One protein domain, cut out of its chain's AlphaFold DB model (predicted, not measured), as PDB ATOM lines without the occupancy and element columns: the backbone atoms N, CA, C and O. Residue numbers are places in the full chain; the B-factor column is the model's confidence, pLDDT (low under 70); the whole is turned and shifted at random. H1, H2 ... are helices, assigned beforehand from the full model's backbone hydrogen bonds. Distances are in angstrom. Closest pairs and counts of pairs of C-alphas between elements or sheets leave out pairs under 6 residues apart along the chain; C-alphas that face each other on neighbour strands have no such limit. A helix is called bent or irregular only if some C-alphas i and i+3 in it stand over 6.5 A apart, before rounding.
ATOM      1  N   ARG A  95     132.889 127.899 169.472       77.94
ATOM      2  CA  ARG A  95     132.675 128.154 170.905       77.94
ATOM      3  C   ARG A  95     131.189 128.176 171.275       77.94
ATOM      4  O   ARG A  95     130.828 127.608 172.301       77.94
ATOM      5  N   ALA A  96     130.354 128.814 170.456       77.44
ATOM      6  CA  ALA A  96     128.911 128.873 170.680       77.44
ATOM      7  C   ALA A  96     128.272 127.499 170.455       77.44
ATOM      8  O   ALA A  96     127.476 127.065 171.282       77.44
ATOM      9  N   LEU A  97     128.702 126.772 169.417       80.44
ATOM     10  CA  LEU A  97     128.251 125.398 169.180       80.44
ATOM     11  C   LEU A  97     128.586 124.480 170.368       80.44
ATOM     12  O   LEU A  97     127.738 123.723 170.829       80.44
ATOM     13  N   LYS A  98     129.802 124.582 170.920       82.88
ATOM     14  CA  LYS A  98     130.201 123.806 172.104       82.88
ATOM     15  C   LYS A  98     129.378 124.165 173.344       82.88
ATOM     16  O   LYS A  98     129.039 123.271 174.115       82.88
ATOM     17  N   ALA A  99     129.041 125.441 173.529       78.50
ATOM     18  CA  ALA A  99     128.151 125.866 174.606       78.50
ATOM     19  C   ALA A  99     126.740 125.280 174.428       78.50
ATOM     20  O   ALA A  99     126.221 124.666 175.356       78.50
ATOM     21  N   LEU A 100     126.166 125.386 173.223       79.19
ATOM     22  CA  LEU A 100     124.868 124.804 172.866       79.19
ATOM     23  C   LEU A 100     124.826 123.297 173.143       79.19
ATOM     24  O   LEU A 100     123.906 122.810 173.794       79.19
ATOM     25  N   PHE A 101     125.850 122.569 172.702       83.88
ATOM     26  CA  PHE A 101     125.958 121.134 172.939       83.88
ATOM     27  C   PHE A 101     126.038 120.795 174.433       83.88
ATOM     28  O   PHE A 101     125.396 119.855 174.894       83.88
ATOM     29  N   GLY A 102     126.781 121.587 175.215       82.75
ATOM     30  CA  GLY A 102     126.837 121.445 176.670       82.75
ATOM     31  C   GLY A 102     125.470 121.636 177.335       82.75
ATOM     32  O   GLY A 102     125.102 120.848 178.209       82.75
ATOM     33  N   TYR A 103     124.695 122.628 176.886       78.25
ATOM     34  CA  TYR A 103     123.322 122.835 177.347       78.25
ATOM     35  C   TYR A 103     122.421 121.647 177.004       78.25
ATOM     36  O   TYR A 103     121.760 121.123 177.897       78.25
ATOM     37  N   LEU A 104     122.437 121.180 175.750       78.12
ATOM     38  CA  LEU A 104     121.656 120.018 175.313       78.12
ATOM     39  C   LEU A 104     121.991 118.775 176.139       78.12
ATOM     40  O   LEU A 104     121.093 118.138 176.688       78.12
ATOM     41  N   LYS A 105     123.285 118.491 176.333       83.88
ATOM     42  CA  LYS A 105     123.739 117.382 177.175       83.88
ATOM     43  C   LYS A 105     123.175 117.487 178.595       83.88
ATOM     44  O   LYS A 105     122.669 116.497 179.111       83.88
ATOM     45  N   GLY A 106     123.225 118.672 179.207       78.19
ATOM     46  CA  GLY A 106     122.696 118.901 180.554       78.19
ATOM     47  C   GLY A 106     121.176 118.734 180.653       78.19
ATOM     48  O   GLY A 106     120.686 118.174 181.637       78.19
ATOM     49  N   VAL A 107     120.437 119.175 179.630       77.50
ATOM     50  CA  VAL A 107     118.982 118.990 179.535       77.50
ATOM     51  C   VAL A 107     118.641 117.505 179.434       77.50
ATOM     52  O   VAL A 107     117.842 117.023 180.231       77.50
ATOM     53  N   PHE A 108     119.289 116.754 178.540       78.38
ATOM     54  CA  PHE A 108     119.049 115.313 178.415       78.38
ATOM     55  C   PHE A 108     119.491 114.533 179.661       78.38
ATOM     56  O   PHE A 108     118.753 113.670 180.126       78.38
ATOM     57  N   ASP A 109     120.622 114.884 180.281       77.19
ATOM     58  CA  ASP A 109     121.061 114.271 181.543       77.19
ATOM     59  C   ASP A 109     120.030 114.495 182.668       77.19
ATOM     60  O   ASP A 109     119.832 113.623 183.517       77.19
ATOM     61  N   LYS A 110     119.349 115.650 182.689       72.56
ATOM     62  CA  LYS A 110     118.227 115.902 183.606       72.56
ATOM     63  C   LYS A 110     117.003 115.063 183.241       72.56
ATOM     64  O   LYS A 110     116.436 114.437 184.127       72.56
ATOM     65  N   SER A 111     116.642 115.001 181.964       67.38
ATOM     66  CA  SER A 111     115.505 114.208 181.488       67.38
ATOM     67  C   SER A 111     115.655 112.708 181.780       67.38
ATOM     68  O   SER A 111     114.650 112.048 182.027       67.38
ATOM     69  N   ILE A 112     116.884 112.173 181.819       75.56
ATOM     70  CA  ILE A 112     117.151 110.800 182.290       75.56
ATOM     71  C   ILE A 112     116.831 110.662 183.776       75.56
ATOM     72  O   ILE A 112     116.147 109.723 184.171       75.56
ATOM     73  N   ARG A 113     117.315 111.592 184.613       70.00
ATOM     74  CA  ARG A 113     117.042 111.567 186.062       70.00
ATOM     75  C   ARG A 113     115.551 111.670 186.364       70.00
ATOM     76  O   ARG A 113     115.076 111.017 187.284       70.00
ATOM     77  N   ASP A 114     114.836 112.448 185.561       66.38
ATOM     78  CA  ASP A 114     113.387 112.612 185.648       66.38
ATOM     79  C   ASP A 114     112.624 111.398 185.058       66.38
ATOM     80  O   ASP A 114     111.396 111.357 185.108       66.38
ATOM     81  N   GLY A 115     113.326 110.399 184.500       60.03
ATOM     82  CA  GLY A 115     112.744 109.177 183.935       60.03
ATOM     83  C   GLY A 115     111.984 109.384 182.620       60.03
ATOM     84  O   GLY A 115     111.204 108.521 182.221       60.03
ATOM     85  N   LEU A 116     112.182 110.527 181.954       61.53
ATOM     86  CA  LEU A 116     111.495 110.888 180.709       61.53
ATOM     87  C   LEU A 116     112.105 110.198 179.486       61.53
ATOM     88  O   LEU A 116     111.393 109.904 178.528       61.53
ATOM     89  N   ILE A 117     113.417 109.953 179.515       68.06
ATOM     90  CA  ILE A 117     114.173 109.297 178.443       68.06
ATOM     91  C   ILE A 117     115.095 108.223 179.022       68.06
ATOM     92  O   ILE A 117     115.602 108.363 180.132       68.06
ATOM     93  N   GLU A 118     115.323 107.154 178.256       72.62
ATOM     94  CA  GLU A 118     116.146 106.017 178.696       72.62
ATOM     95  C   GLU A 118     117.654 106.274 178.520       72.62
ATOM     96  O   GLU A 118     118.463 105.750 179.282       72.62
ATOM     97  N   SER A 119     118.058 107.085 177.534       74.31
ATOM     98  CA  SER A 119     119.471 107.376 177.260       74.31
ATOM     99  C   SER A 119     119.674 108.772 176.671       74.31
ATOM    100  O   SER A 119     118.746 109.348 176.107       74.31
ATOM    101  N   ASN A 120     120.882 109.327 176.821       76.50
ATOM    102  CA  ASN A 120     121.204 110.666 176.331       76.50
ATOM    103  C   ASN A 120     121.666 110.572 174.865       76.50
ATOM    104  O   ASN A 120     122.747 110.023 174.616       76.50
ATOM    105  N   PRO A 121     120.909 111.133 173.908       77.19
ATOM    106  CA  PRO A 121     121.244 111.060 172.488       77.19
ATOM    107  C   PRO A 121     122.505 111.868 172.134       77.19
ATOM    108  O   PRO A 121     123.182 111.554 171.160       77.19
ATOM    109  N   CYS A 122     122.911 112.843 172.959       76.75
ATOM    110  CA  CYS A 122     124.151 113.598 172.759       76.75
ATOM    111  C   CYS A 122     125.427 112.801 173.066       76.75
ATOM    112  O   CYS A 122     126.512 113.290 172.772       76.75
ATOM    113  N   LEU A 123     125.353 111.612 173.675       77.69
ATOM    114  CA  LEU A 123     126.560 110.834 173.993       77.69
ATOM    115  C   LEU A 123     127.256 110.264 172.757       77.69
ATOM    116  O   LEU A 123     128.449 109.982 172.821       77.69
ATOM    117  N   LYS A 124     126.513 110.080 171.665       74.75
ATOM    118  CA  LYS A 124     127.009 109.432 170.450       74.75
ATOM    119  C   LYS A 124     127.457 110.423 169.370       74.75
ATOM    120  O   LYS A 124     128.140 110.045 168.431       74.75
ATOM    121  N   ILE A 125     127.152 111.709 169.554       79.31
ATOM    122  CA  ILE A 125     127.433 112.756 168.572       79.31
ATOM    123  C   ILE A 125     128.873 113.251 168.700       79.31
ATOM    124  O   ILE A 125     129.269 113.846 169.710       79.31
ATOM    125  N   ASP A 126     129.628 113.117 167.612       80.69
ATOM    126  CA  ASP A 126     131.010 113.578 167.526       80.69
ATOM    127  C   ASP A 126     131.107 115.077 167.209       80.69
ATOM    128  O   ASP A 126     131.346 115.529 166.085       80.69
ATOM    129  N   LEU A 127     131.026 115.884 168.268       76.69
ATOM    130  CA  LEU A 127     131.184 117.339 168.207       76.69
ATOM    131  C   LEU A 127     132.443 117.838 167.447       76.69
ATOM    132  O   LEU A 127     132.378 118.896 166.807       76.69
ATOM    133  N   PRO A 128     133.612 117.161 167.497       80.56
ATOM    134  CA  PRO A 128     134.794 117.574 166.737       80.56
ATOM    135  C   PRO A 128     134.604 117.577 165.213       80.56
ATOM    136  O   PRO A 128     135.277 118.360 164.538       80.56
ATOM    137  N   LEU A 129     133.689 116.767 164.664       81.31
ATOM    138  CA  LEU A 129     133.432 116.708 163.220       81.31
ATOM    139  C   LEU A 129     132.891 118.039 162.690       81.31
ATOM    140  O   LEU A 129     133.334 118.529 161.647       81.31
ATOM    141  N   TYR A 130     132.038 118.693 163.473       76.50
ATOM    142  CA  TYR A 130     131.427 119.976 163.129       76.50
ATOM    143  C   TYR A 130     132.402 121.158 163.180       76.50
ATOM    144  O   TYR A 130     132.118 122.222 162.630       76.50
ATOM    145  N   LYS A 131     133.598 120.991 163.768       77.75
ATOM    146  CA  LYS A 131     134.614 122.055 163.848       77.75
ATOM    147  C   LYS A 131     135.039 122.563 162.469       77.75
ATOM    148  O   LYS A 131     135.289 123.754 162.327       77.75
ATOM    149  N   ARG A 132     135.110 121.677 161.467       76.50
ATOM    150  CA  ARG A 132     135.453 122.040 160.078       76.50
ATOM    151  C   ARG A 132     134.369 122.875 159.396       76.50
ATOM    152  O   ARG A 132     134.689 123.652 158.507       76.50
ATOM    153  N   ARG A 133     133.114 122.710 159.820       73.44
ATOM    154  CA  ARG A 133     131.944 123.424 159.290       73.44
ATOM    155  C   ARG A 133     131.688 124.754 160.019       73.44
ATOM    156  O   ARG A 133     130.998 125.612 159.492       73.44
ATOM    157  N   CYS A 134     132.269 124.953 161.206       74.56
ATOM    158  CA  CYS A 134     132.160 126.194 161.977       74.56
ATOM    159  C   CYS A 134     133.197 127.244 161.551       74.56
ATOM    160  O   CYS A 134     134.341 126.910 161.233       74.56
ATOM    161  N   LYS A 135     132.858 128.534 161.684       70.25
ATOM    162  CA  LYS A 135     133.857 129.603 161.539       70.25
ATOM    163  C   LYS A 135     134.911 129.530 162.646       70.25
ATOM    164  O   LYS A 135     134.608 129.287 163.822       70.25
ATOM    165  N   GLN A 136     136.162 129.776 162.259       63.06
ATOM    166  CA  GLN A 136     137.271 129.942 163.196       63.06
ATOM    167  C   GLN A 136     137.080 131.240 163.989       63.06
ATOM    168  O   GLN A 136     136.565 132.230 163.473       63.06
ATOM    169  N   ALA A 137     137.445 131.218 165.271       61.22
ATOM    170  CA  ALA A 137     137.272 132.370 166.147       61.22
ATOM    171  C   ALA A 137     138.044 133.582 165.602       61.22
ATOM    172  O   ALA A 137     139.221 133.463 165.272       61.22
ATOM    173  N   ILE A 138     137.388 134.747 165.555       62.19
ATOM    174  CA  ILE A 138     138.039 136.013 165.205       62.19
ATOM    175  C   ILE A 138     139.108 136.293 166.269       62.19
ATOM    176  O   ILE A 138     138.792 136.555 167.435       62.19
ATOM    177  N   VAL A 139     140.379 136.199 165.880       61.12
ATOM    178  CA  VAL A 139     141.510 136.565 166.733       61.12
ATOM    179  C   VAL A 139     141.614 138.086 166.711       61.12
ATOM    180  O   VAL A 139     142.147 138.659 165.770       61.12
ATOM    181  N   LYS A 140     141.060 138.736 167.738       62.41
ATOM    182  CA  LYS A 140     141.260 140.173 167.955       62.41
ATOM    183  C   LYS A 140     142.726 140.441 168.280       62.41
ATOM    184  O   LYS A 140     143.282 139.756 169.148       62.41
ATOM    185  N   MET A 141     143.317 141.424 167.611       62.25
ATOM    186  CA  MET A 141     144.704 141.835 167.852       62.25
ATOM    187  C   MET A 141     144.844 142.480 169.246       62.25
ATOM    188  O   MET A 141     143.837 142.914 169.816       62.25
ATOM    189  N   PRO A 142     146.047 142.502 169.856       58.47
ATOM    190  CA  PRO A 142     146.264 143.080 171.188       58.47
ATOM    191  C   PRO A 142     145.696 144.497 171.335       58.47
ATOM    192  O   PRO A 142     145.053 144.807 172.336       58.47
ATOM    193  N   GLU A 143     145.837 145.310 170.294       64.06
ATOM    194  CA  GLU A 143     145.392 146.701 170.232       64.06
ATOM    195  C   GLU A 143     143.858 146.818 170.247       64.06
ATOM    196  O   GLU A 143     143.314 147.767 170.797       64.06
ATOM    197  N   GLU A 144     143.143 145.819 169.721       61.44
ATOM    198  CA  GLU A 144     141.674 145.743 169.756       61.44
ATOM    199  C   GLU A 144     141.137 145.176 171.083       61.44
ATOM    200  O   GLU A 144     139.927 145.192 171.338       61.44
ATOM    201  N   ARG A 145     142.021 144.612 171.918       56.94
ATOM    202  CA  ARG A 145     141.690 144.057 173.240       56.94
ATOM    203  C   ARG A 145     141.891 145.059 174.367       56.94
ATOM    204  O   ARG A 145     141.208 144.959 175.385       56.94
TER     205      ARG A 145
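Overview. This is residues 95 to 145 of the 184 residues of an uncharacterized protein of Coprococcus comes ATCC 27758 (UniProt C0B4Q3). One long helix, H1, has the chain folding back along one side of it as a stretch with no named element, residues 114 to 128, to the short H2; from there a tail leads past the beginning of H1, and its residues 138 to 145, with the short H3, stick out. The printed part has 51 residues with three named helices, H1, H2, H3 in chain order, and no named strand: all helix. It is extended, with a radius of gyration of the C-alphas of 15.8 A and spans of 51 by 22 by 9 A.

Along the chain. H1, residues 95 to 113, is 27.4 A long, from C-alpha 95 at (132.675, 128.154, 170.905) to C-alpha 113 at (117.042, 111.567, 186.062). H2 is residues 129 to 132; it is only just irregular, with C-alphas 129 and 132 6.51 A apart. H3, residues 142 to 145, ends at C-alpha 145 (141.690, 144.057, 173.240).

Arrangement. H1 and H2 are near each other, with 5 pairs of C-alphas within 10 A. H3 is apart from H1 and H2. In H1 every O i to N i+4 pair is within hydrogen-bond range; H2 and H3 are too short for such a pair.

Size, cuts and confidence. The C-alphas of Gly 115 and Glu 143, the two farthest apart, are 51.6 A apart. The printed part has no cut; the link H1 to H2 is long. Mean pLDDT of the printed part is 73.1, with residues 111, 114 to 117 and 136 to 145 under 70.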